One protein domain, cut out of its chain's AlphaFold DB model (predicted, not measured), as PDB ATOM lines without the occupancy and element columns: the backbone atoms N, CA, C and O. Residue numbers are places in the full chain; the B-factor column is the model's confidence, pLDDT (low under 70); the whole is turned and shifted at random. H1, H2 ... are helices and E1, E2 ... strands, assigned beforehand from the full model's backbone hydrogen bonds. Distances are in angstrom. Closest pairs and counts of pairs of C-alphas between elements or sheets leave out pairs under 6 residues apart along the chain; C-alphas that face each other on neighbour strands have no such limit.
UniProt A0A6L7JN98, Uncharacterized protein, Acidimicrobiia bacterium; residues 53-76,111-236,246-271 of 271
ATOM      1  N   SER A  53      51.610  26.767  90.141       93.94
ATOM      2  CA  SER A  53      50.991  28.008  90.599       93.94
ATOM      3  C   SER A  53      50.839  28.025  92.119       93.94
ATOM      4  O   SER A  53      50.469  27.014  92.715       93.94
ATOM      5  N   ASP A  54      51.091  29.190  92.714       95.62
ATOM      6  CA  ASP A  54      50.920  29.481  94.143       95.62
ATOM      7  C   ASP A  54      51.846  28.693  95.070       95.62
ATOM      8  O   ASP A  54      51.585  28.544  96.263       95.62
ATOM      9  N   LEU A  55      52.963  28.200  94.534       95.44
ATOM     10  CA  LEU A  55      53.949  27.481  95.322       95.44
ATOM     11  C   LEU A  55      55.081  28.413  95.747       95.44
ATOM     12  O   LEU A  55      55.861  28.886  94.914       95.44
ATOM     13  N   ARG A  56      55.245  28.611  97.059       96.06
ATOM     14  CA  ARG A  56      56.455  29.229  97.609       96.06
ATOM     15  C   ARG A  56      57.611  28.232  97.559       96.06
ATOM     16  O   ARG A  56      57.701  27.322  98.373       96.06
ATOM     17  N   ILE A  57      58.499  28.443  96.598       94.88
ATOM     18  CA  ILE A  57      59.690  27.630  96.319       94.88
ATOM     19  C   ILE A  57      60.774  27.839  97.377       94.88
ATOM     20  O   ILE A  57      61.544  26.932  97.688       94.88
ATOM     21  N   PHE A  58      60.892  29.061  97.889       95.75
ATOM     22  CA  PHE A  58      61.934  29.414  98.841       95.75
ATOM     23  C   PHE A  58      61.455  30.505  99.785       95.75
ATOM     24  O   PHE A  58      60.806  31.463  99.365       95.75
ATOM     25  N   GLN A  59      61.854  30.380 101.046       96.56
ATOM     26  CA  GLN A  59      61.742  31.424 102.048       96.56
ATOM     27  C   GLN A  59      63.023  31.435 102.880       96.56
ATOM     28  O   GLN A  59      63.456  30.400 103.392       96.56
ATOM     29  N   ARG A  60      63.642  32.607 103.015       95.06
ATOM     30  CA  ARG A  60      64.759  32.794 103.942       95.06
ATOM     31  C   ARG A  60      64.239  32.680 105.387       95.06
ATOM     32  O   ARG A  60      63.195  33.264 105.673       95.06
ATOM     33  N   PRO A  61      64.954  31.988 106.296       95.56
ATOM     34  CA  PRO A  61      64.573  31.917 107.703       95.56
ATOM     35  C   PRO A  61      64.335  33.294 108.326       95.56
ATOM     36  O   PRO A  61      65.052  34.255 108.029       95.56
ATOM     37  N   LEU A  62      63.347  33.360 109.219       90.50
ATOM     38  CA  LEU A  62      63.046  34.565 109.987       90.50
ATOM     39  C   LEU A  62      64.282  35.022 110.780       90.50
ATOM     40  O   LEU A  62      65.055  34.204 111.274       90.50
ATOM     41  N   GLY A  63      64.467  36.339 110.891       88.88
ATOM     42  CA  GLY A  63      65.606  36.953 111.588       88.88
ATOM     43  C   GLY A  63      66.843  37.202 110.717       88.88
ATOM     44  O   GLY A  63      67.766  37.879 111.164       88.88
ATOM     45  N   LEU A  64      66.866  36.727 109.467       92.06
ATOM     46  CA  LEU A  64      67.928  37.040 108.509       92.06
ATOM     47  C   LEU A  64      67.490  38.141 107.535       92.06
ATOM     48  O   LEU A  64      66.474  38.010 106.857       92.06
ATOM     49  N   SER A  65      68.301  39.194 107.417       91.19
ATOM     50  CA  SER A  65      68.053  40.324 106.513       91.19
ATOM     51  C   SER A  65      68.937  40.255 105.252       91.19
ATOM     52  O   SER A  65      70.102  39.856 105.354       91.19
ATOM     53  N   PRO A  66      68.430  40.643 104.066       94.19
ATOM     54  CA  PRO A  66      67.043  41.029 103.796       94.19
ATOM     55  C   PRO A  66      66.114  39.811 103.703       94.19
ATOM     56  O   PRO A  66      66.550  38.720 103.328       94.19
ATOM     57  N   ASN A  67      64.819  40.009 103.974       94.75
ATOM     58  CA  ASN A  67      63.797  38.989 103.727       94.75
ATOM     59  C   ASN A  67      63.840  38.564 102.253       94.75
ATOM     60  O   ASN A  67      63.841  39.421 101.367       94.75
ATOM     61  N   CYS A  68      63.869  37.258 101.979       97.06
ATOM     62  CA  CYS A  68      63.888  36.735 100.614       97.06
ATOM     63  C   CYS A  68      62.837  35.646 100.445       97.06
ATOM     64  O   CYS A  68      62.807  34.701 101.232       97.06
ATOM     65  N   GLU A  69      62.052  35.744  99.376       97.25
ATOM     66  CA  GLU A  69      61.063  34.734  99.008       97.25
ATOM     67  C   GLU A  69      61.042  34.519  97.497       97.25
ATOM     68  O   GLU A  69      61.281  35.446  96.721       97.25
ATOM     69  N   ILE A  70      60.757  33.287  97.082       97.94
ATOM     70  CA  ILE A  70      60.594  32.913  95.677       97.94
ATOM     71  C   ILE A  70      59.299  32.129  95.549       97.94
ATOM     72  O   ILE A  70      59.094  31.151  96.268       97.94
ATOM     73  N   TRP A  71      58.463  32.533  94.603       98.06
ATOM     74  CA  TRP A  71      57.190  31.898  94.298       98.06
ATOM     75  C   TRP A  71      57.143  31.480  92.831       98.06
ATOM     76  O   TRP A  71      57.515  32.258  91.949       98.06
ATOM     77  N   ALA A  72      56.662  30.268  92.564       97.25
ATOM     78  CA  ALA A  72      56.171  29.903  91.244       97.25
ATOM     79  C   ALA A  72      54.715  30.350  91.118       97.25
ATOM     80  O   ALA A  72      53.873  30.050  91.959       97.25
ATOM     81  N   LEU A  73      54.432  31.087  90.050       97.12
ATOM     82  CA  LEU A  73      53.086  31.548  89.719       97.12
ATOM     83  C   LEU A  73      52.432  30.673  88.642       97.12
ATOM     84  O   LEU A  73      51.221  30.707  88.458       97.12
ATOM     85  N   SER A  74      53.217  29.865  87.931       95.50
ATOM     86  CA  SER A  74      52.744  28.953  86.892       95.50
ATOM     87  C   SER A  74      53.665  27.727  86.799       95.50
ATOM     88  O   SER A  74      54.766  27.757  87.356       95.50
ATOM     89  N   PRO A  75      53.280  26.666  86.069       94.00
ATOM     90  CA  PRO A  75      52.003  26.459  85.374       94.00
ATOM     91  C   PRO A  75      50.815  26.296  86.338       94.00
ATOM     92  O   PRO A  75      50.981  25.827  87.459       94.00
ATOM     93  N   SER A  76      49.607  26.649  85.891       92.38
ATOM     94  CA  SER A  76      48.372  26.293  86.605       92.38
ATOM     95  C   SER A  76      48.067  24.802  86.456       92.38
ATOM     96  O   SER A  76      48.507  24.166  85.493       92.38
ATOM     97  N   VAL A 111      57.238  28.408  83.537       93.62
ATOM     98  CA  VAL A 111      57.255  28.713  84.974       93.62
ATOM     99  C   VAL A 111      57.539  30.199  85.148       93.62
ATOM    100  O   VAL A 111      58.666  30.651  84.949       93.62
ATOM    101  N   VAL A 112      56.509  30.961  85.497       97.00
ATOM    102  CA  VAL A 112      56.627  32.359  85.898       97.00
ATOM    103  C   VAL A 112      57.075  32.391  87.348       97.00
ATOM    104  O   VAL A 112      56.472  31.733  88.196       97.00
ATOM    105  N   ILE A 113      58.128  33.154  87.627       98.12
ATOM    106  CA  ILE A 113      58.712  33.246  88.966       98.12
ATOM    107  C   ILE A 113      58.574  34.673  89.480       98.12
ATOM    108  O   ILE A 113      58.919  35.625  88.783       98.12
ATOM    109  N   TRP A 114      58.110  34.802  90.714       98.50
ATOM    110  CA  TRP A 114      58.088  36.045  91.470       98.50
ATOM    111  C   TRP A 114      59.145  35.963  92.569       98.50
ATOM    112  O   TRP A 114      59.194  34.990  93.322       98.50
ATOM    113  N   VAL A 115      60.035  36.951  92.624       98.25
ATOM    114  CA  VAL A 115      61.178  36.974  93.544       98.25
ATOM    115  C   VAL A 115      61.127  38.246  94.367       98.25
ATOM    116  O   VAL A 115      61.153  39.335  93.799       98.25
ATOM    117  N   ARG A 116      61.145  38.112  95.694       97.88
ATOM    118  CA  ARG A 116      61.281  39.229  96.632       97.88
ATOM    119  C   ARG A 116      62.630  39.200  97.326       97.88
ATOM    120  O   ARG A 116      63.110  38.147  97.742       97.88
ATOM    121  N   THR A 117      63.244  40.367  97.470       97.12
ATOM    122  CA  THR A 117      64.435  40.596  98.294       97.12
ATOM    123  C   THR A 117      64.324  41.967  98.955       97.12
ATOM    124  O   THR A 117      64.487  42.990  98.296       97.12
ATOM    125  N   GLY A 118      64.039  41.989 100.258       96.06
ATOM    126  CA  GLY A 118      63.665  43.205 100.982       96.06
ATOM    127  C   GLY A 118      62.331  43.738 100.463       96.06
ATOM    128  O   GLY A 118      61.325  43.031 100.515       96.06
ATOM    129  N   ASP A 119      62.349  44.946  99.919       96.69
ATOM    130  CA  ASP A 119      61.213  45.633  99.297       96.69
ATOM    131  C   ASP A 119      61.249  45.537  97.764       96.69
ATOM    132  O   ASP A 119      60.325  45.964  97.076       96.69
ATOM    133  N   VAL A 120      62.318  44.962  97.205       97.94
ATOM    134  CA  VAL A 120      62.465  44.758  95.765       97.94
ATOM    135  C   VAL A 120      61.753  43.483  95.350       97.94
ATOM    136  O   VAL A 120      61.968  42.414  95.923       97.94
ATOM    137  N   ILE A 121      60.966  43.598  94.287       98.44
ATOM    138  CA  ILE A 121      60.227  42.494  93.681       98.44
ATOM    139  C   ILE A 121      60.538  42.427  92.187       98.44
ATOM    140  O   ILE A 121      60.477  43.445  91.491       98.44
ATOM    141  N   VAL A 122      60.846  41.227  91.703       98.38
ATOM    142  CA  VAL A 122      61.161  40.917  90.306       98.38
ATOM    143  C   VAL A 122      60.217  39.837  89.786       98.38
ATOM    144  O   VAL A 122      60.044  38.801  90.427       98.38
ATOM    145  N   LEU A 123      59.659  40.050  88.594       98.56
ATOM    146  CA  LEU A 123      58.840  39.080  87.874       98.56
ATOM    147  C   LEU A 123      59.608  38.513  86.673       98.56
ATOM    148  O   LEU A 123      60.014  39.231  85.758       98.56
ATOM    149  N   LEU A 124      59.786  37.199  86.634       98.19
ATOM    150  CA  LEU A 124      60.413  36.491  85.522       98.19
ATOM    151  C   LEU A 124      59.326  35.803  84.698       98.19
ATOM    152  O   LEU A 124      58.870  34.718  85.046       98.19
ATOM    153  N   GLY A 125      58.909  36.430  83.594       94.94
ATOM    154  CA  GLY A 125      57.739  35.998  82.819       94.94
ATOM    155  C   GLY A 125      57.914  34.748  81.946       94.94
ATOM    156  O   GLY A 125      56.955  34.317  81.311       94.94
ATOM    157  N   ALA A 126      59.120  34.167  81.896       91.94
ATOM    158  CA  ALA A 126      59.452  33.005  81.063       91.94
ATOM    159  C   ALA A 126      58.970  33.174  79.605       91.94
ATOM    160  O   ALA A 126      59.163  34.247  79.027       91.94
ATOM    161  N   ASP A 127      58.369  32.140  79.016       91.44
ATOM    162  CA  ASP A 127      57.727  32.180  77.698       91.44
ATOM    163  C   ASP A 127      56.216  31.950  77.835       91.44
ATOM    164  O   ASP A 127      55.595  31.257  77.029       91.44
ATOM    165  N   LEU A 128      55.623  32.468  78.917       93.31
ATOM    166  CA  LEU A 128      54.194  32.332  79.155       93.31
ATOM    167  C   LEU A 128      53.411  33.224  78.187       93.31
ATOM    168  O   LEU A 128      53.639  34.432  78.089       93.31
ATOM    169  N   GLU A 129      52.465  32.611  77.489       91.19
ATOM    170  CA  GLU A 129      51.594  33.277  76.527       91.19
ATOM    171  C   GLU A 129      50.191  33.506  77.088       91.19
ATOM    172  O   GLU A 129      49.742  32.830  78.020       91.19
ATOM    173  N   ARG A 130      49.465  34.442  76.474       90.75
ATOM    174  CA  ARG A 130      48.036  34.613  76.705       90.75
ATOM    175  C   ARG A 130      47.270  33.449  76.078       90.75
ATOM    176  O   ARG A 130      47.536  33.037  74.948       90.75
ATOM    177  N   THR A 131      46.276  32.956  76.802       88.75
ATOM    178  CA  THR A 131      45.323  31.944  76.332       88.75
ATOM    179  C   THR A 131      43.909  32.513  76.348       88.75
ATOM    180  O   THR A 131      43.631  33.460  77.077       88.75
ATOM    181  N   SER A 132      43.005  31.936  75.554       88.25
ATOM    182  CA  SER A 132      41.568  32.244  75.634       88.25
ATOM    183  C   SER A 132      40.908  31.658  76.887       88.25
ATOM    184  O   SER A 132      39.871  32.143  77.323       88.25
ATOM    185  N   GLU A 133      41.503  30.619  77.475       90.25
ATOM    186  CA  GLU A 133      41.009  29.985  78.695       90.25
ATOM    187  C   GLU A 133      41.521  30.702  79.944       90.25
ATOM    188  O   GLU A 133      42.731  30.837  80.131       90.25
ATOM    189  N   VAL A 134      40.591  31.099  80.817       92.94
ATOM    190  CA  VAL A 134      40.855  31.840  82.064       92.94
ATOM    191  C   VAL A 134      41.685  31.030  83.063       92.94
ATOM    192  O   VAL A 134      42.462  31.589  83.831       92.94
ATOM    193  N   SER A 135      41.564  29.703  83.034       92.69
ATOM    194  CA  SER A 135      42.309  28.787  83.903       92.69
ATOM    195  C   SER A 135      43.753  28.540  83.447       92.69
ATOM    196  O   SER A 135      44.484  27.795  84.105       92.69
ATOM    197  N   ARG A 136      44.198  29.154  82.338       92.12
ATOM    198  CA  ARG A 136      45.549  29.009  81.771       92.12
ATOM    199  C   ARG A 136      46.199  30.374  81.494       92.12
ATOM    200  O   ARG A 136      45.573  31.427  81.619       92.12
ATOM    201  N   GLY A 137      47.487  30.344  81.145       93.25
ATOM    202  CA  GLY A 137      48.255  31.539  80.779       93.25
ATOM    203  C   GLY A 137      48.306  32.598  81.888       93.25
ATOM    204  O   GLY A 137      48.265  32.278  83.074       93.25
ATOM    205  N   TRP A 138      48.390  33.870  81.489       95.31
ATOM    206  CA  TRP A 138      48.407  35.012  82.413       95.31
ATOM    207  C   TRP A 138      47.143  35.138  83.257       95.31
ATOM    208  O   TRP A 138      47.229  35.481  84.434       95.31
ATOM    209  N   GLN A 139      45.981  34.813  82.690       94.75
ATOM    210  CA  GLN A 139      44.700  34.911  83.386       94.75
ATOM    211  C   GLN A 139      44.640  33.983  84.606       94.75
ATOM    212  O   GLN A 139      44.123  34.385  85.645       94.75
ATOM    213  N   ALA A 140      45.251  32.797  84.530       95.50
ATOM    214  CA  ALA A 140      45.348  31.897  85.677       95.50
ATOM    215  C   ALA A 140      46.137  32.513  86.841       95.50
ATOM    216  O   ALA A 140      45.760  32.345  87.995       95.50
ATOM    217  N   ILE A 141      47.216  33.238  86.532       96.50
ATOM    218  CA  ILE A 141      48.033  33.926  87.538       96.50
ATOM    219  C   ILE A 141      47.246  35.086  88.143       96.50
ATOM    220  O   ILE A 141      47.182  35.234  89.358       96.50
ATOM    221  N   ILE A 142      46.643  35.919  87.295       95.75
ATOM    222  CA  ILE A 142      45.950  37.139  87.727       95.75
ATOM    223  C   ILE A 142      44.793  36.797  88.666       95.75
ATOM    224  O   ILE A 142      44.676  37.433  89.712       95.75
ATOM    225  N   ASN A 143      44.015  35.768  88.316       94.88
ATOM    226  CA  ASN A 143      42.848  35.308  89.071       94.88
ATOM    227  C   ASN A 143      43.193  34.359  90.229       94.88
ATOM    228  O   ASN A 143      42.286  33.867  90.900       94.88
ATOM    229  N   SER A 144      44.475  34.060  90.454       95.50
ATOM    230  CA  SER A 144      44.877  33.251  91.596       95.50
ATOM    231  C   SER A 144      44.766  34.038  92.905       95.50
ATOM    232  O   SER A 144      45.243  35.169  93.006       95.50
ATOM    233  N   ASN A 145      44.218  33.378  93.928       93.56
ATOM    234  CA  ASN A 145      44.170  33.868  95.306       93.56
ATOM    235  C   ASN A 145      45.364  33.401  96.158       93.56
ATOM    236  O   ASN A 145      45.516  33.859  97.286       93.56
ATOM    237  N   GLY A 146      46.178  32.463  95.658       93.44
ATOM    238  CA  GLY A 146      47.288  31.870  96.412       93.44
ATOM    239  C   GLY A 146      48.635  32.566  96.209       93.44
ATOM    240  O   GLY A 146      49.601  32.247  96.901       93.44
ATOM    241  N   ARG A 147      48.720  33.508  95.266       94.44
ATOM    242  CA  ARG A 147      49.955  34.232  94.944       94.44
ATOM    243  C   ARG A 147      50.190  35.448  95.851       94.44
ATOM    244  O   ARG A 147      49.228  36.027  96.360       94.44
ATOM    245  N   PRO A 148      51.441  35.933  95.946       96.62
ATOM    246  CA  PRO A 148      51.723  37.269  96.460       96.62
ATOM    247  C   PRO A 148      50.925  38.351  95.716       96.62
ATOM    248  O   PRO A 148      50.714  38.270  94.495       96.62
ATOM    249  N   LEU A 149      50.484  39.368  96.459       96.00
ATOM    250  CA  LEU A 149      49.661  40.461  95.934       96.00
ATOM    251  C   LEU A 149      50.501  41.677  95.533       96.00
ATOM    252  O   LEU A 149      50.034  42.515  94.765       96.00
ATOM    253  N   GLU A 150      51.734  41.773  96.024       97.06
ATOM    254  CA  GLU A 150      52.611  42.900  95.750       97.06
ATOM    255  C   GLU A 150      53.143  42.892  94.311       97.06
ATOM    256  O   GLU A 150      53.468  41.858  93.715       97.06
ATOM    257  N   GLN A 151      53.261  44.098  93.765       98.06
ATOM    258  CA  GLN A 151      53.638  44.336  92.381       98.06
ATOM    259  C   GLN A 151      55.159  44.345  92.187       98.06
ATOM    260  O   GLN A 151      55.925  44.808  93.034       98.06
ATOM    261  N   ALA A 152      55.610  43.848  91.036       98.38
ATOM    262  CA  ALA A 152      57.017  43.803  90.675       98.38
ATOM    263  C   ALA A 152      57.515  45.121  90.075       98.38
ATOM    264  O   ALA A 152      56.826  45.788  89.305       98.38
ATOM    265  N   HIS A 153      58.765  45.444  90.391       98.44
ATOM    266  CA  HIS A 153      59.479  46.639  89.936       98.44
ATOM    267  C   HIS A 153      60.226  46.390  88.627       98.44
ATOM    268  O   HIS A 153      60.488  47.313  87.858       98.44
ATOM    269  N   LEU A 154      60.579  45.126  88.385       98.50
ATOM    270  CA  LEU A 154      61.287  44.672  87.202       98.50
ATOM    271  C   LEU A 154      60.590  43.448  86.625       98.50
ATOM    272  O   LEU A 154      60.251  42.522  87.362       98.50
ATOM    273  N   ILE A 155      60.451  43.415  85.304       98.44
ATOM    274  CA  ILE A 155      59.946  42.268  84.559       98.44
ATOM    275  C   ILE A 155      60.954  41.806  83.502       98.44
ATOM    276  O   ILE A 155      61.400  42.592  82.665       98.44
ATOM    277  N   LYS A 156      61.272  40.503  83.468       97.81
ATOM    278  CA  LYS A 156      61.740  39.879  82.219       97.81
ATOM    279  C   LYS A 156      60.520  39.655  81.346       97.81
ATOM    280  O   LYS A 156      59.670  38.827  81.679       97.81
ATOM    281  N   ILE A 157      60.450  40.387  80.241       97.62
ATOM    282  CA  ILE A 157      59.313  40.352  79.333       97.62
ATOM    283  C   ILE A 157      59.121  38.926  78.796       97.62
ATOM    284  O   ILE A 157      60.093  38.308  78.337       97.62
ATOM    285  N   PRO A 158      57.891  38.385  78.846       95.94
ATOM    286  CA  PRO A 158      57.642  37.015  78.434       95.94
ATOM    287  C   PRO A 158      57.817  36.828  76.925       95.94
ATOM    288  O   PRO A 158      57.603  37.764  76.150       95.94
ATOM    289  N   HIS A 159      58.216  35.621  76.514       94.25
ATOM    290  CA  HIS A 159      58.263  35.171  75.113       94.25
ATOM    291  C   HIS A 159      58.845  36.233  74.163       94.25
ATOM    292  O   HIS A 159      58.251  36.621  73.154       94.25
ATOM    293  N   HIS A 160      60.012  36.766  74.525       94.94
ATOM    294  CA  HIS A 160      60.767  37.714  73.700       94.94
ATOM    295  C   HIS A 160      60.008  39.004  73.324       94.94
ATOM    296  O   HIS A 160      60.395  39.696  72.384       94.94
ATOM    297  N   GLY A 161      58.933  39.336  74.048       95.00
ATOM    298  CA  GLY A 161      58.091  40.502  73.787       95.00
ATOM    299  C   GLY A 161      57.003  40.303  72.738       95.00
ATOM    300  O   GLY A 161      56.366  41.293  72.381       95.00
ATOM    301  N   SER A 162      56.762  39.071  72.272       94.50
ATOM    302  CA  SER A 162      55.689  38.771  71.313       94.50
ATOM    303  C   SER A 162      54.335  39.324  71.769       94.50
ATOM    304  O   SER A 162      53.996  39.276  72.954       94.50
ATOM    305  N   HIS A 163      53.527  39.794  70.821       94.88
ATOM    306  CA  HIS A 163      52.147  40.201  71.081       94.88
ATOM    307  C   HIS A 163      51.283  39.082  71.696       94.88
ATOM    308  O   HIS A 163      50.418  39.377  72.513       94.88
ATOM    309  N   ASP A 164      51.556  37.807  71.386       92.06
ATOM    310  CA  ASP A 164      50.827  36.655  71.942       92.06
ATOM    311  C   ASP A 164      51.070  36.470  73.444       92.06
ATOM    312  O   ASP A 164      50.269  35.856  74.145       92.06
ATOM    313  N   ALA A 165      52.179  37.008  73.945       93.25
ATOM    314  CA  ALA A 165      52.540  37.001  75.353       93.25
ATOM    315  C   ALA A 165      52.137  38.280  76.092       93.25
ATOM    316  O   ALA A 165      52.334  38.380  77.304       93.25
ATOM    317  N   HIS A 166      51.577  39.260  75.384       95.31
ATOM    318  CA  HIS A 166      51.095  40.481  75.998       95.31
ATOM    319  C   HIS A 166      49.721  40.261  76.640       95.31
ATOM    320  O   HIS A 166      48.783  39.789  76.000       95.31
ATOM    321  N   ASP A 167      49.604  40.658  77.904       96.00
ATOM    322  CA  ASP A 167      48.353  40.682  78.648       96.00
ATOM    323  C   ASP A 167      48.295  41.979  79.463       96.00
ATOM    324  O   ASP A 167      49.151  42.216  80.314       96.00
ATOM    325  N   GLN A 168      47.322  42.849  79.183       96.19
ATOM    326  CA  GLN A 168      47.233  44.156  79.842       96.19
ATOM    327  C   GLN A 168      46.944  44.026  81.343       96.19
ATOM    328  O   GLN A 168      47.442  44.818  82.140       96.19
ATOM    329  N   ALA A 169      46.174  43.015  81.748       96.06
ATOM    330  CA  ALA A 169      45.877  42.790  83.152       96.06
ATOM    331  C   ALA A 169      47.125  42.309  83.909       96.06
ATOM    332  O   ALA A 169      47.290  42.679  85.066       96.06
ATOM    333  N   MET A 170      48.055  41.594  83.268       96.56
ATOM    334  CA  MET A 170      49.367  41.310  83.862       96.56
ATOM    335  C   MET A 170      50.128  42.604  84.186       96.56
ATOM    336  O   MET A 170      50.593  42.761  85.313       96.56
ATOM    337  N   TRP A 171      50.196  43.551  83.243       97.75
ATOM    338  CA  TRP A 171      50.863  44.840  83.472       97.75
ATOM    339  C   TRP A 171      50.193  45.648  84.583       97.75
ATOM    340  O   TRP A 171      50.882  46.203  85.427       97.75
ATOM    341  N   ASN A 172      48.861  45.673  84.612       97.31
ATOM    342  CA  ASN A 172      48.117  46.474  85.582       97.31
ATOM    343  C   ASN A 172      48.122  45.870  86.995       97.31
ATOM    344  O   ASN A 172      48.092  46.611  87.973       97.31
ATOM    345  N   ASN A 173      48.119  44.538  87.115       96.94
ATOM    346  CA  ASN A 173      47.925  43.858  88.400       96.94
ATOM    347  C   ASN A 173      49.215  43.292  88.996       96.94
ATOM    348  O   ASN A 173      49.281  43.136  90.211       96.94
ATOM    349  N   LEU A 174      50.224  42.963  88.180       97.94
ATOM    350  CA  LEU A 174      51.457  42.335  88.666       97.94
ATOM    351  C   LEU A 174      52.666  43.268  88.668       97.94
ATOM    352  O   LEU A 174      53.685  42.897  89.246       97.94
ATOM    353  N   LEU A 175      52.589  44.439  88.037       98.44
ATOM    354  CA  LEU A 175      53.710  45.373  87.917       98.44
ATOM    355  C   LEU A 175      53.344  46.738  88.491       98.44
ATOM    356  O   LEU A 175      52.200  47.173  88.397       98.44
ATOM    357  N   VAL A 176      54.332  47.415  89.075       97.88
ATOM    358  CA  VAL A 176      54.183  48.821  89.470       97.88
ATOM    359  C   VAL A 176      54.056  49.696  88.215       97.88
ATOM    360  O   VAL A 176      54.500  49.276  87.141       97.88
ATOM    361  N   PRO A 177      53.513  50.922  88.309       96.19
ATOM    362  CA  PRO A 177      53.563  51.871  87.200       96.19
ATOM    363  C   PRO A 177      55.002  52.118  86.724       96.19
ATOM    364  O   PRO A 177      55.906  52.296  87.538       96.19
ATOM    365  N   TYR A 178      55.204  52.160  85.404       94.50
ATOM    366  CA  TYR A 178      56.509  52.380  84.759       94.50
ATOM    367  C   TYR A 178      57.622  51.413  85.230       94.50
ATOM    368  O   TYR A 178      58.697  51.858  85.646       94.50
ATOM    369  N   PRO A 179      57.404  50.085  85.171       97.56
ATOM    370  CA  PRO A 179      58.369  49.110  85.669       97.56
ATOM    371  C   PRO A 179      59.596  49.037  84.753       97.56
ATOM    372  O   PRO A 179      59.536  49.386  83.574       97.56
ATOM    373  N   ILE A 180      60.708  48.502  85.246       98.44
ATOM    374  CA  ILE A 180      61.855  48.176  84.391       98.44
ATOM    375  C   ILE A 180      61.537  46.919  83.586       98.44
ATOM    376  O   ILE A 180      61.184  45.885  84.151       98.44
ATOM    377  N   ALA A 181      61.700  46.976  82.269       98.31
ATOM    378  CA  ALA A 181      61.429  45.857  81.378       98.31
ATOM    379  C   ALA A 181      62.715  45.362  80.709       98.31
ATOM    380  O   ALA A 181      63.355  46.083  79.950       98.31
ATOM    381  N   GLY A 182      63.081  44.105  80.953       97.88
ATOM    382  CA  GLY A 182      64.175  43.419  80.266       97.88
ATOM    383  C   GLY A 182      63.655  42.509  79.155       97.88
ATOM    384  O   GLY A 182      62.827  41.634  79.402       97.88
ATOM    385  N   LEU A 183      64.161  42.677  77.936       96.38
ATOM    386  CA  LEU A 183      63.794  41.891  76.764       96.38
ATOM    387  C   LEU A 183      64.992  41.094  76.252       96.38
ATOM    388  O   LEU A 183      66.081  41.624  76.038       96.38
ATOM    389  N   THR A 184      64.750  39.821  75.969       93.88
ATOM    390  CA  THR A 184      65.701  38.934  75.295       93.88
ATOM    391  C   THR A 184      65.211  38.692  73.870       93.88
ATOM    392  O   THR A 184      64.117  38.147  73.727       93.88
ATOM    393  N   PRO A 185      65.958  39.070  72.821       92.19
ATOM    394  CA  PRO A 185      65.522  38.902  71.441       92.19
ATOM    395  C   PRO A 185      65.491  37.422  71.038       92.19
ATOM    396  O   PRO A 185      66.178  36.587  71.627       92.19
ATOM    397  N   PHE A 186      64.742  37.105  69.987       90.75
ATOM    398  CA  PHE A 186      64.675  35.765  69.410       90.75
ATOM    399  C   PHE A 186      64.672  35.814  67.890       90.75
ATOM    400  O   PHE A 186      64.012  36.659  67.283       90.75
ATOM    401  N   LYS A 187      65.427  34.906  67.269       86.19
ATOM    402  CA  LYS A 187      65.524  34.790  65.817       86.19
ATOM    403  C   LYS A 187      65.560  33.328  65.406       86.19
ATOM    404  O   LYS A 187      66.507  32.622  65.736       86.19
ATOM    405  N   GLN A 188      64.567  32.901  64.633       82.31
ATOM    406  CA  GLN A 188      64.532  31.571  64.036       82.31
ATOM    407  C   GLN A 188      63.819  31.608  62.684       82.31
ATOM    408  O   GLN A 188      62.626  31.897  62.606       82.31
ATOM    409  N   GLY A 189      64.545  31.296  61.609       83.56
ATOM    410  CA  GLY A 189      64.016  31.418  60.249       83.56
ATOM    411  C   GLY A 189      63.506  32.838  59.984       83.56
ATOM    412  O   GLY A 189      64.241  33.807  60.176       83.56
ATOM    413  N   ASN A 190      62.234  32.947  59.594       83.69
ATOM    414  CA  ASN A 190      61.559  34.227  59.349       83.69
ATOM    415  C   ASN A 190      61.005  34.883  60.626       83.69
ATOM    416  O   ASN A 190      60.533  36.018  60.578       83.69
ATOM    417  N   ILE A 191      61.050  34.195  61.769       86.88
ATOM    418  CA  ILE A 191      60.604  34.743  63.050       86.88
ATOM    419  C   ILE A 191      61.724  35.611  63.619       86.88
ATOM    420  O   ILE A 191      62.839  35.138  63.845       86.88
ATOM    421  N   ASN A 192      61.408  36.879  63.871       90.12
ATOM    422  CA  ASN A 192      62.284  37.833  64.536       90.12
ATOM    423  C   ASN A 192      61.474  38.613  65.579       90.12
ATOM    424  O   ASN A 192      60.553  39.349  65.219       90.12
ATOM    425  N   LEU A 193      61.804  38.422  66.853       92.94
ATOM    426  CA  LEU A 193      61.138  39.040  67.997       92.94
ATOM    427  C   LEU A 193      62.159  39.808  68.859       92.94
ATOM    428  O   LEU A 193      63.308  39.366  68.971       92.94
ATOM    429  N   PRO A 194      61.762  40.925  69.493       94.50
ATOM    430  CA  PRO A 194      60.483  41.617  69.310       94.50
ATOM    431  C   PRO A 194      60.406  42.316  67.940       94.50
ATOM    432  O   PRO A 194      61.414  42.839  67.446       94.50
ATOM    433  N   ARG A 195      59.210  42.354  67.335       94.31
ATOM    434  CA  ARG A 195      58.941  43.154  66.123       94.31
ATOM    435  C   ARG A 195      58.944  44.647  66.463       94.31
ATOM    436  O   ARG A 195      58.838  45.025  67.625       94.31
ATOM    437  N   ASN A 196      58.991  45.519  65.456       94.19
ATOM    438  CA  ASN A 196      58.920  46.972  65.686       94.19
ATOM    439  C   ASN A 196      57.625  47.388  66.404       94.19
ATOM    440  O   ASN A 196      57.669  48.213  67.311       94.19
ATOM    441  N   SER A 197      56.491  46.770  66.058       96.19
ATOM    442  CA  SER A 197      55.216  46.980  66.754       96.19
ATOM    443  C   SER A 197      55.255  46.508  68.211       96.19
ATOM    444  O   SER A 197      54.699  47.172  69.081       96.19
ATOM    445  N   ASP A 198      55.944  45.400  68.502       96.88
ATOM    446  CA  ASP A 198      56.128  44.911  69.873       96.88
ATOM    447  C   ASP A 198      56.975  45.877  70.702       96.88
ATOM    448  O   ASP A 198      56.643  46.154  71.852       96.88
ATOM    449  N   ARG A 199      58.041  46.428  70.107       96.31
ATOM    450  CA  ARG A 199      58.894  47.436  70.752       96.31
ATOM    451  C   ARG A 199      58.107  48.694  71.084       96.31
ATOM    452  O   ARG A 199      58.129  49.109  72.233       96.31
ATOM    453  N   ALA A 200      57.375  49.241  70.112       97.12
ATOM    454  CA  ALA A 200      56.556  50.435  70.310       97.12
ATOM    455  C   ALA A 200      55.507  50.226  71.413       97.12
ATOM    456  O   ALA A 200      55.369  51.055  72.309       97.12
ATOM    457  N   ARG A 201      54.821  49.074  71.404       97.69
ATOM    458  CA  ARG A 201      53.870  48.704  72.458       97.69
ATOM    459  C   ARG A 201      54.542  48.641  73.831       97.69
ATOM    460  O   ARG A 201      54.008  49.194  74.781       97.69
ATOM    461  N   ILE A 202      55.697  47.992  73.961       97.56
ATOM    462  CA  ILE A 202      56.384  47.857  75.256       97.56
ATOM    463  C   ILE A 202      56.934  49.206  75.743       97.56
ATOM    464  O   ILE A 202      56.758  49.533  76.913       97.56
ATOM    465  N   ALA A 203      57.516  50.012  74.853       97.38
ATOM    466  CA  ALA A 203      57.992  51.361  75.165       97.38
ATOM    467  C   ALA A 203      56.852  52.307  75.587       97.38
ATOM    468  O   ALA A 203      57.056  53.209  76.391       97.38
ATOM    469  N   SER A 204      55.621  52.073  75.112       97.06
ATOM    470  CA  SER A 204      54.449  52.836  75.572       97.06
ATOM    471  C   SER A 204      54.026  52.520  77.015       97.06
ATOM    472  O   SER A 204      53.341  53.325  77.637       97.06
ATOM    473  N   LEU A 205      54.438  51.368  77.561       97.50
ATOM    474  CA  LEU A 205      54.095  50.926  78.920       97.50
ATOM    475  C   LEU A 205      55.160  51.326  79.951       97.50
ATOM    476  O   LEU A 205      54.882  51.372  81.148       97.50
ATOM    477  N   THR A 206      56.387  51.597  79.503       97.50
ATOM    478  CA  THR A 206      57.486  52.050  80.354       97.50
ATOM    479  C   THR A 206      58.586  52.722  79.544       97.50
ATOM    480  O   THR A 206      58.960  52.250  78.473       97.50
ATOM    481  N   SER A 207      59.179  53.775  80.106       95.88
ATOM    482  CA  SER A 207      60.384  54.411  79.568       95.88
ATOM    483  C   SER A 207      61.669  53.625  79.866       95.88
ATOM    484  O   SER A 207      62.735  53.956  79.349       95.88
ATOM    485  N   GLN A 208      61.599  52.576  80.693       97.25
ATOM    486  CA  GLN A 208      62.749  51.767  81.113       97.25
ATOM    487  C   GLN A 208      62.724  50.365  80.494       97.25
ATOM    488  O   GLN A 208      62.884  49.360  81.191       97.25
ATOM    489  N   ALA A 209      62.514  50.289  79.180       98.06
ATOM    490  CA  ALA A 209      62.560  49.044  78.422       98.06
ATOM    491  C   ALA A 209      63.929  48.840  77.759       98.06
ATOM    492  O   ALA A 209      64.412  49.691  77.020       98.06
ATOM    493  N   TRP A 210      64.545  47.683  77.995       97.94
ATOM    494  CA  TRP A 210      65.903  47.373  77.561       97.94
ATOM    495  C   TRP A 210      65.953  46.048  76.817       97.94
ATOM    496  O   TRP A 210      65.512  45.017  77.322       97.94
ATOM    497  N   LEU A 211      66.545  46.058  75.630       95.94
ATOM    498  CA  LEU A 211      66.749  44.880  74.801       95.94
ATOM    499  C   LEU A 211      68.214  44.450  74.890       95.94
ATOM    500  O   LEU A 211      69.108  45.243  74.598       95.94
ATOM    501  N   THR A 212      68.477  43.187  75.246       94.75
ATOM    502  CA  THR A 212      69.864  42.703  75.394       94.75
ATOM    503  C   THR A 212      70.662  42.812  74.106       94.75
ATOM    504  O   THR A 212      71.870  43.022  74.161       94.75
ATOM    505  N   ARG A 213      69.998  42.711  72.951       90.31
ATOM    506  CA  ARG A 213      70.586  42.949  71.636       90.31
ATOM    507  C   ARG A 213      69.517  43.242  70.596       90.31
ATOM    508  O   ARG A 213      68.504  42.551  70.523       90.31
ATOM    509  N   ASP A 214      69.801  44.172  69.697       85.44
ATOM    510  CA  ASP A 214      68.950  44.376  68.533       85.44
ATOM    511  C   ASP A 214      69.274  43.400  67.380       85.44
ATOM    512  O   ASP A 214      70.331  43.454  66.745       85.44
ATOM    513  N   ASN A 215      68.335  42.498  67.079       77.00
ATOM    514  CA  ASN A 215      68.425  41.590  65.932       77.00
ATOM    515  C   ASN A 215      68.334  42.294  64.568       77.00
ATOM    516  O   ASN A 215      68.787  41.724  63.573       77.00
ATOM    517  N   ALA A 216      67.730  43.485  64.498       68.44
ATOM    518  CA  ALA A 216      67.558  44.248  63.263       68.44
ATOM    519  C   ALA A 216      68.873  44.892  62.798       68.44
ATOM    520  O   ALA A 216      69.161  44.924  61.603       68.44
ATOM    521  N   THR A 217      69.706  45.349  63.735       63.62
ATOM    522  CA  THR A 217      70.994  46.005  63.437       63.62
ATOM    523  C   THR A 217      72.163  45.016  63.374       63.62
ATOM    524  O   THR A 217      73.212  45.297  62.789       63.62
ATOM    525  N   ALA A 218      71.977  43.811  63.914       63.34
ATOM    526  CA  ALA A 218      72.947  42.728  63.912       63.34
ATOM    527  C   ALA A 218      73.192  42.132  62.509       63.34
ATOM    528  O   ALA A 218      72.665  41.072  62.164       63.34
ATOM    529  N   ARG A 219      74.066  42.750  61.704       57.53
ATOM    530  CA  ARG A 219      74.599  42.097  60.498       57.53
ATOM    531  C   ARG A 219      75.679  41.076  60.885       57.53
ATOM    532  O   ARG A 219      76.657  41.443  61.539       57.53
ATOM    533  N   PRO A 220      75.570  39.800  60.474       60.31
ATOM    534  CA  PRO A 220      76.671  38.866  60.651       60.31
ATOM    535  C   PRO A 220      77.879  39.342  59.825       60.31
ATOM    536  O   PRO A 220      77.762  39.522  58.615       60.31
ATOM    537  N   LYS A 221      79.054  39.529  60.450       63.28
ATOM    538  CA  LYS A 221      80.308  39.899  59.752       63.28
ATOM    539  C   LYS A 221      80.607  38.897  58.630       63.28
ATOM    540  O   LYS A 221      80.955  37.770  58.941       63.28
ATOM    541  N   ARG A 222      80.462  39.219  57.349       64.38
ATOM    542  CA  ARG A 222      80.568  38.223  56.260       64.38
ATOM    543  C   ARG A 222      81.850  37.373  56.382       64.38
ATOM    544  O   ARG A 222      82.938  37.925  56.489       64.38
ATOM    545  N   CYS A 223      81.719  36.043  56.420       70.94
ATOM    546  CA  CYS A 223      82.884  35.158  56.379       70.94
ATOM    547  C   CYS A 223      83.441  35.168  54.948       70.94
ATOM    548  O   CYS A 223      82.637  35.108  54.006       70.94
ATOM    549  N   PRO A 224      84.767  35.241  54.744       83.00
ATOM    550  CA  PRO A 224      85.341  35.102  53.416       83.00
ATOM    551  C   PRO A 224      84.857  33.810  52.746       83.00
ATOM    552  O   PRO A 224      84.741  32.756  53.386       83.00
ATOM    553  N   ARG A 225      84.548  33.896  51.449       83.44
ATOM    554  CA  ARG A 225      84.077  32.755  50.649       83.44
ATOM    555  C   ARG A 225      85.029  31.547  50.703       83.44
ATOM    556  O   ARG A 225      84.501  30.452  50.881       83.44
ATOM    557  N   PRO A 226      86.368  31.715  50.636       86.56
ATOM    558  CA  PRO A 226      87.298  30.587  50.741       86.56
ATOM    559  C   PRO A 226      87.165  29.836  52.071       86.56
ATOM    560  O   PRO A 226      86.956  28.632  52.067       86.56
ATOM    561  N   VAL A 227      87.136  30.559  53.196       83.06
ATOM    562  CA  VAL A 227      86.966  29.976  54.542       83.06
ATOM    563  C   VAL A 227      85.641  29.222  54.657       83.06
ATOM    564  O   VAL A 227      85.589  28.107  55.164       83.06
ATOM    565  N   THR A 228      84.559  29.804  54.137       83.88
ATOM    566  CA  THR A 228      83.234  29.162  54.164       83.88
ATOM    567  C   THR A 228      83.214  27.876  53.333       83.88
ATOM    568  O   THR A 228      82.558  26.914  53.726       83.88
ATOM    569  N   LYS A 229      83.913  27.855  52.191       84.88
ATOM    570  CA  LYS A 229      84.026  26.677  51.323       84.88
ATOM    571  C   LYS A 229      84.790  25.556  52.030       84.88
ATOM    572  O   LYS A 229      84.234  24.475  52.174       84.88
ATOM    573  N   THR A 230      85.970  25.851  52.574       89.44
ATOM    574  CA  THR A 230      86.786  24.878  53.317       89.44
ATOM    575  C   THR A 230      86.029  24.273  54.500       89.44
ATOM    576  O   THR A 230      86.038  23.062  54.688       89.44
ATOM    577  N   ILE A 231      85.307  25.091  55.275       84.62
ATOM    578  CA  ILE A 231      84.510  24.594  56.405       84.62
ATOM    579  C   ILE A 231      83.393  23.654  55.932       84.62
ATOM    580  O   ILE A 231      83.154  22.629  56.564       84.62
ATOM    581  N   LYS A 232      82.702  23.984  54.835       84.62
ATOM    582  CA  LYS A 232      81.633  23.136  54.284       84.62
ATOM    583  C   LYS A 232      82.153  21.813  53.725       84.62
ATOM    584  O   LYS A 232      81.444  20.821  53.804       84.62
ATOM    585  N   GLU A 233      83.358  21.805  53.167       89.69
ATOM    586  CA  GLU A 233      84.014  20.583  52.686       89.69
ATOM    587  C   GLU A 233      84.475  19.696  53.853       89.69
ATOM    588  O   GLU A 233      84.391  18.475  53.767       89.69
ATOM    589  N   ALA A 234      84.909  20.301  54.964       88.06
ATOM    590  CA  ALA A 234      85.451  19.587  56.120       88.06
ATOM    591  C   ALA A 234      84.410  19.197  57.189       88.06
ATOM    592  O   ALA A 234      84.710  18.382  58.061       88.06
ATOM    593  N   THR A 235      83.207  19.786  57.187       85.44
ATOM    594  CA  THR A 235      82.226  19.608  58.274       85.44
ATOM    595  C   THR A 235      80.814  19.354  57.756       85.44
ATOM    596  O   THR A 235      80.356  19.985  56.807       85.44
ATOM    597  N   ARG A 236      80.075  18.457  58.429       77.50
ATOM    598  CA  ARG A 236      78.658  18.183  58.117       77.50
ATOM    599  C   ARG A 236      77.733  19.349  58.482       77.50
ATOM    600  O   ARG A 236      76.695  19.534  57.855       77.50
ATOM    601  N   GLY A 246      74.978  40.106  73.844       88.56
ATOM    602  CA  GLY A 246      74.463  41.286  74.515       88.56
ATOM    603  C   GLY A 246      73.943  40.972  75.916       88.56
ATOM    604  O   GLY A 246      73.588  39.835  76.228       88.56
ATOM    605  N   ARG A 247      73.965  41.972  76.800       93.81
ATOM    606  CA  ARG A 247      73.539  41.828  78.197       93.81
ATOM    607  C   ARG A 247      72.970  43.136  78.718       93.81
ATOM    608  O   ARG A 247      73.424  44.204  78.326       93.81
ATOM    609  N   VAL A 248      72.045  43.029  79.660       96.62
ATOM    610  CA  VAL A 248      71.599  44.147  80.489       96.62
ATOM    611  C   VAL A 248      71.630  43.663  81.927       96.62
ATOM    612  O   VAL A 248      71.091  42.600  82.229       96.62
ATOM    613  N   THR A 249      72.298  44.410  82.798       97.56
ATOM    614  CA  THR A 249      72.370  44.115  84.228       97.56
ATOM    615  C   THR A 249      71.635  45.196  84.991       97.56
ATOM    616  O   THR A 249      72.000  46.366  84.917       97.56
ATOM    617  N   PHE A 250      70.636  44.790  85.763       97.56
ATOM    618  CA  PHE A 250      69.885  45.667  86.647       97.56
ATOM    619  C   PHE A 250      70.368  45.451  88.081       97.56
ATOM    620  O   PHE A 250      70.457  44.310  88.536       97.56
ATOM    621  N   ARG A 251      70.714  46.529  88.784       97.25
ATOM    622  CA  ARG A 251      71.168  46.491  90.180       97.25
ATOM    623  C   ARG A 251      70.367  47.482  91.003       97.25
ATOM    624  O   ARG A 251      70.199  48.615  90.576       97.25
ATOM    625  N   CYS A 252      69.924  47.090  92.184       96.44
ATOM    626  CA  CYS A 252      69.294  47.989  93.144       96.44
ATOM    627  C   CYS A 252      69.629  47.536  94.564       96.44
ATOM    628  O   CYS A 252      70.060  46.401  94.789       96.44
ATOM    629  N   HIS A 253      69.444  48.438  95.523       96.00
ATOM    630  CA  HIS A 253      69.502  48.072  96.930       96.00
ATOM    631  C   HIS A 253      68.170  47.439  97.348       96.00
ATOM    632  O   HIS A 253      67.110  47.924  96.958       96.00
ATOM    633  N   SER A 254      68.214  46.395  98.180       94.81
ATOM    634  CA  SER A 254      67.020  45.632  98.594       94.81
ATOM    635  C   SER A 254      65.950  46.466  99.311       94.81
ATOM    636  O   SER A 254      64.795  46.073  99.326       94.81
ATOM    637  N   THR A 255      66.310  47.625  99.861       95.19
ATOM    638  CA  THR A 255      65.393  48.571 100.529       95.19
ATOM    639  C   THR A 255      65.088  49.824  99.698       95.19
ATOM    640  O   THR A 255      64.470  50.765 100.186       95.19
ATOM    641  N   GLN A 256      65.571  49.900  98.452       94.75
ATOM    642  CA  GLN A 256      65.376  51.059  97.572       94.75
ATOM    643  C   GLN A 256      64.803  50.614  96.221       94.75
ATOM    644  O   GLN A 256      65.482  50.710  95.194       94.75
ATOM    645  N   PRO A 257      63.545  50.145  96.193       92.12
ATOM    646  CA  PRO A 257      62.967  49.483  95.023       92.12
ATOM    647  C   PRO A 257      62.779  50.378  93.791       92.12
ATOM    648  O   PRO A 257      62.577  49.873  92.689       92.12
ATOM    649  N   VAL A 258      62.900  51.697  93.954       91.06
ATOM    650  CA  VAL A 258      62.816  52.689  92.870       91.06
ATOM    651  C   VAL A 258      64.181  53.120  92.321       91.06
ATOM    652  O   VAL A 258      64.242  53.785  91.291       91.06
ATOM    653  N   ARG A 259      65.294  52.766  92.982       94.06
ATOM    654  CA  ARG A 259      66.647  53.200  92.593       94.06
ATOM    655  C   ARG A 259      67.421  52.056  91.957       94.06
ATOM    656  O   ARG A 259      68.110  51.296  92.638       94.06
ATOM    657  N   TRP A 260      67.323  51.972  90.636       96.62
ATOM    658  CA  TRP A 260      68.043  50.986  89.843       96.62
ATOM    659  C   TRP A 260      69.202  51.614  89.076       96.62
ATOM    660  O   TRP A 260      69.080  52.675  88.471       96.62
ATOM    661  N   THR A 261      70.329  50.916  89.061       97.62
ATOM    662  CA  THR A 261      71.434  51.140  88.136       97.62
ATOM    663  C   THR A 261      71.337  50.119  87.010       97.62
ATOM    664  O   THR A 261      71.221  48.917  87.268       97.62
ATOM    665  N   VAL A 262      71.417  50.591  85.767       97.62
ATOM    666  CA  VAL A 262      71.371  49.744  84.572       97.62
ATOM    667  C   VAL A 262      72.734  49.759  83.879       97.62
ATOM    668  O   VAL A 262      73.206  50.809  83.459       97.62
ATOM    669  N   ASP A 263      73.374  48.593  83.768       97.44
ATOM    670  CA  ASP A 263      74.580  48.372  82.953       97.44
ATOM    671  C   ASP A 263      74.190  47.619  81.676       97.44
ATOM    672  O   ASP A 263      73.919  46.415  81.707       97.44
ATOM    673  N   ALA A 264      74.137  48.341  80.559       95.44
ATOM    674  CA  ALA A 264      73.713  47.842  79.254       95.44
ATOM    675  C   ALA A 264      74.806  48.107  78.200       95.44
ATOM    676  O   ALA A 264      74.661  49.003  77.367       95.44
ATOM    677  N   PRO A 265      75.933  47.370  78.225       93.25
ATOM    678  CA  PRO A 265      76.981  47.561  77.236       93.25
ATOM    679  C   PRO A 265      76.497  47.132  75.847       93.25
ATOM    680  O   PRO A 265      75.697  46.203  75.697       93.25
ATOM    681  N   SER A 266      77.047  47.768  74.812       88.94
ATOM    682  CA  SER A 266      76.788  47.389  73.419       88.94
ATOM    683  C   SER A 266      76.990  45.873  73.212       88.94
ATOM    684  O   SER A 266      77.996  45.315  73.672       88.94
ATOM    685  N   PRO A 267      76.063  45.170  72.529       90.50
ATOM    686  CA  PRO A 267      75.003  45.676  71.649       90.50
ATOM    687  C   PRO A 267      73.624  45.873  72.305       90.50
ATOM    688  O   PRO A 267      72.626  45.885  71.579       90.50
ATOM    689  N   ALA A 268      73.530  45.963  73.634       93.81
ATOM    690  CA  ALA A 268      72.255  46.261  74.279       93.81
ATOM    691  C   ALA A 268      71.757  47.666  73.912       93.81
ATOM    692  O   ALA A 268      72.556  48.570  73.666       93.81
ATOM    693  N   ILE A 269      70.435  47.831  73.864       94.75
ATOM    694  CA  ILE A 269      69.781  49.111  73.567       94.75
ATOM    695  C   ILE A 269      68.620  49.355  74.530       94.75
ATOM    696  O   ILE A 269      68.000  48.407  75.018       94.75
ATOM    697  N   GLN A 270      68.307  50.624  74.762       96.75
ATOM    698  CA  GLN A 270      67.030  51.045  75.330       96.75
ATOM    699  C   GLN A 270      66.020  51.215  74.185       96.75
ATOM    700  O   GLN A 270      66.413  51.625  73.088       96.75
ATOM    701  N   LEU A 271      64.766  50.818  74.409       94.62
ATOM    702  CA  LEU A 271      63.671  50.947  73.442       94.62
ATOM    703  C   LEU A 271      62.987  52.312  73.521       94.62
ATOM    704  O   LEU A 271      62.955  52.884  74.632       94.62
TER     705      LEU A 271
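Overview. This is residues 53 to 76, 111 to 236 and 246 to 271 of the 271 residues of an uncharacterized protein of Acidimicrobiia bacterium (UniProt A0A6L7JN98). A twisted wall of seven strands has helices H2, H3 and H4 on one face, with H1 packed on H3 farther out, while the hairpin of E10 and E11 covers part of the other face. A small hairpin of E7 and E8 runs on from strand E6 at one end, and from the body a long arm sticks out, its free residues 219 to 236 ending in helix H5 and the two residues after it. The printed part has 176 residues with five named helices and eleven named strands, in the order E1 E2 E3 E4 H1 E5 H2 H3 E6 E7 E8 H4 E9 H5 E10 E11; the class is mixed, helices and strands, with 88 residues in named elements. The large sheet, in the order E1, E2, E3, E4, E5, E6, E9, is mixed: antiparallel from E1 to E4 and parallel from E4 to E9. The whole is only just loose, close to compact, with a radius of gyration of the C-alphas of 19.2 A, and elongated, spanning 64 by 38 by 34 A.

Along the chain. The large sheet holds E1, residues 55 to 59, from C-alpha 55 at (53.949, 27.481, 95.322); E2, 68 to 72, 13.9 A long; E3, 113 to 117, 13.2 A; E4, 120 to 124, 13.3 A; E5, 152 to 156; E6, 175 to 183, 15.4 A; and E9, 209 to 211. E6 bends by 102 degrees at residue 178. The helices are H1, residues 137 to 142; H2, 158 to 161; H3, 168 to 174; H4, 196 to 205, 14.6 A; and H5, 225 to 234, 14.3 A, starting from C-alpha 225 at (84.077, 32.755, 50.649). The short strands are E7, 186 to 188; E8, 191 to 193; E10, 249 to 252; and E11, 260 to 263, with C-alpha 263 at (74.580, 48.372, 82.953).

Arrangement. In the large sheet, E3 and E4 form an antiparallel hairpin, with N 115 and O 122 2.9 A apart, within hydrogen-bond range. E4 and E5 are parallel, with N 153 and O 121 at 2.9 A; E5 and E6 are parallel, with N 155 and O 180 at 2.8 A. E4, H1, E5 and E5, H2 H3, E6 are strand-helix-strand units, parallel neighbour strands joined through helices, each with a right-handed crossover. E1 and E9 are the edge strands. H2, H3 and H4 are on the same face. H3 stands up from the sheet over E6, at a height of 8.1 A. H4 runs along the strands over E9, at 11 degrees on the local plane, height 9.8 A. H1 is not on the sheet but touches H3, Trp 138 and Met 170 having the closest C-alphas, 6.5 A apart, at a steep tilt of 46 degrees, the same way. H2 and H4 only just touch, with 3 pairs of C-alphas within 8 A, the closest those of Gly 161 and Asp 198 at 6.2 A. E10 and E11 form a hairpin, with N 251 and O 261 at 2.9 A. Every O i to N i+4 pair is within range in H3 and H5, against 1 of 2 in H1 and 5 of 6 in H4; H2 is too short for one.

Size, cuts and confidence. The C-alphas farthest apart, those of Gly 63 and Pro 226, are 64.9 A apart. Without the free stretch the body spans 49 by 38 by 25 A. Residues 77 to 110 and 237 to 245 are not printed; the gaps between C-alphas across these cuts are 9.4 A and 28.6 A. The links E4 to H1 and E9 to H5 are long. Residues 210 to 211 of E9 pair antiparallel with residues 269 to 270. The mean pLDDT of the printed part is 92.7, and residues 216 to 222 are under 70.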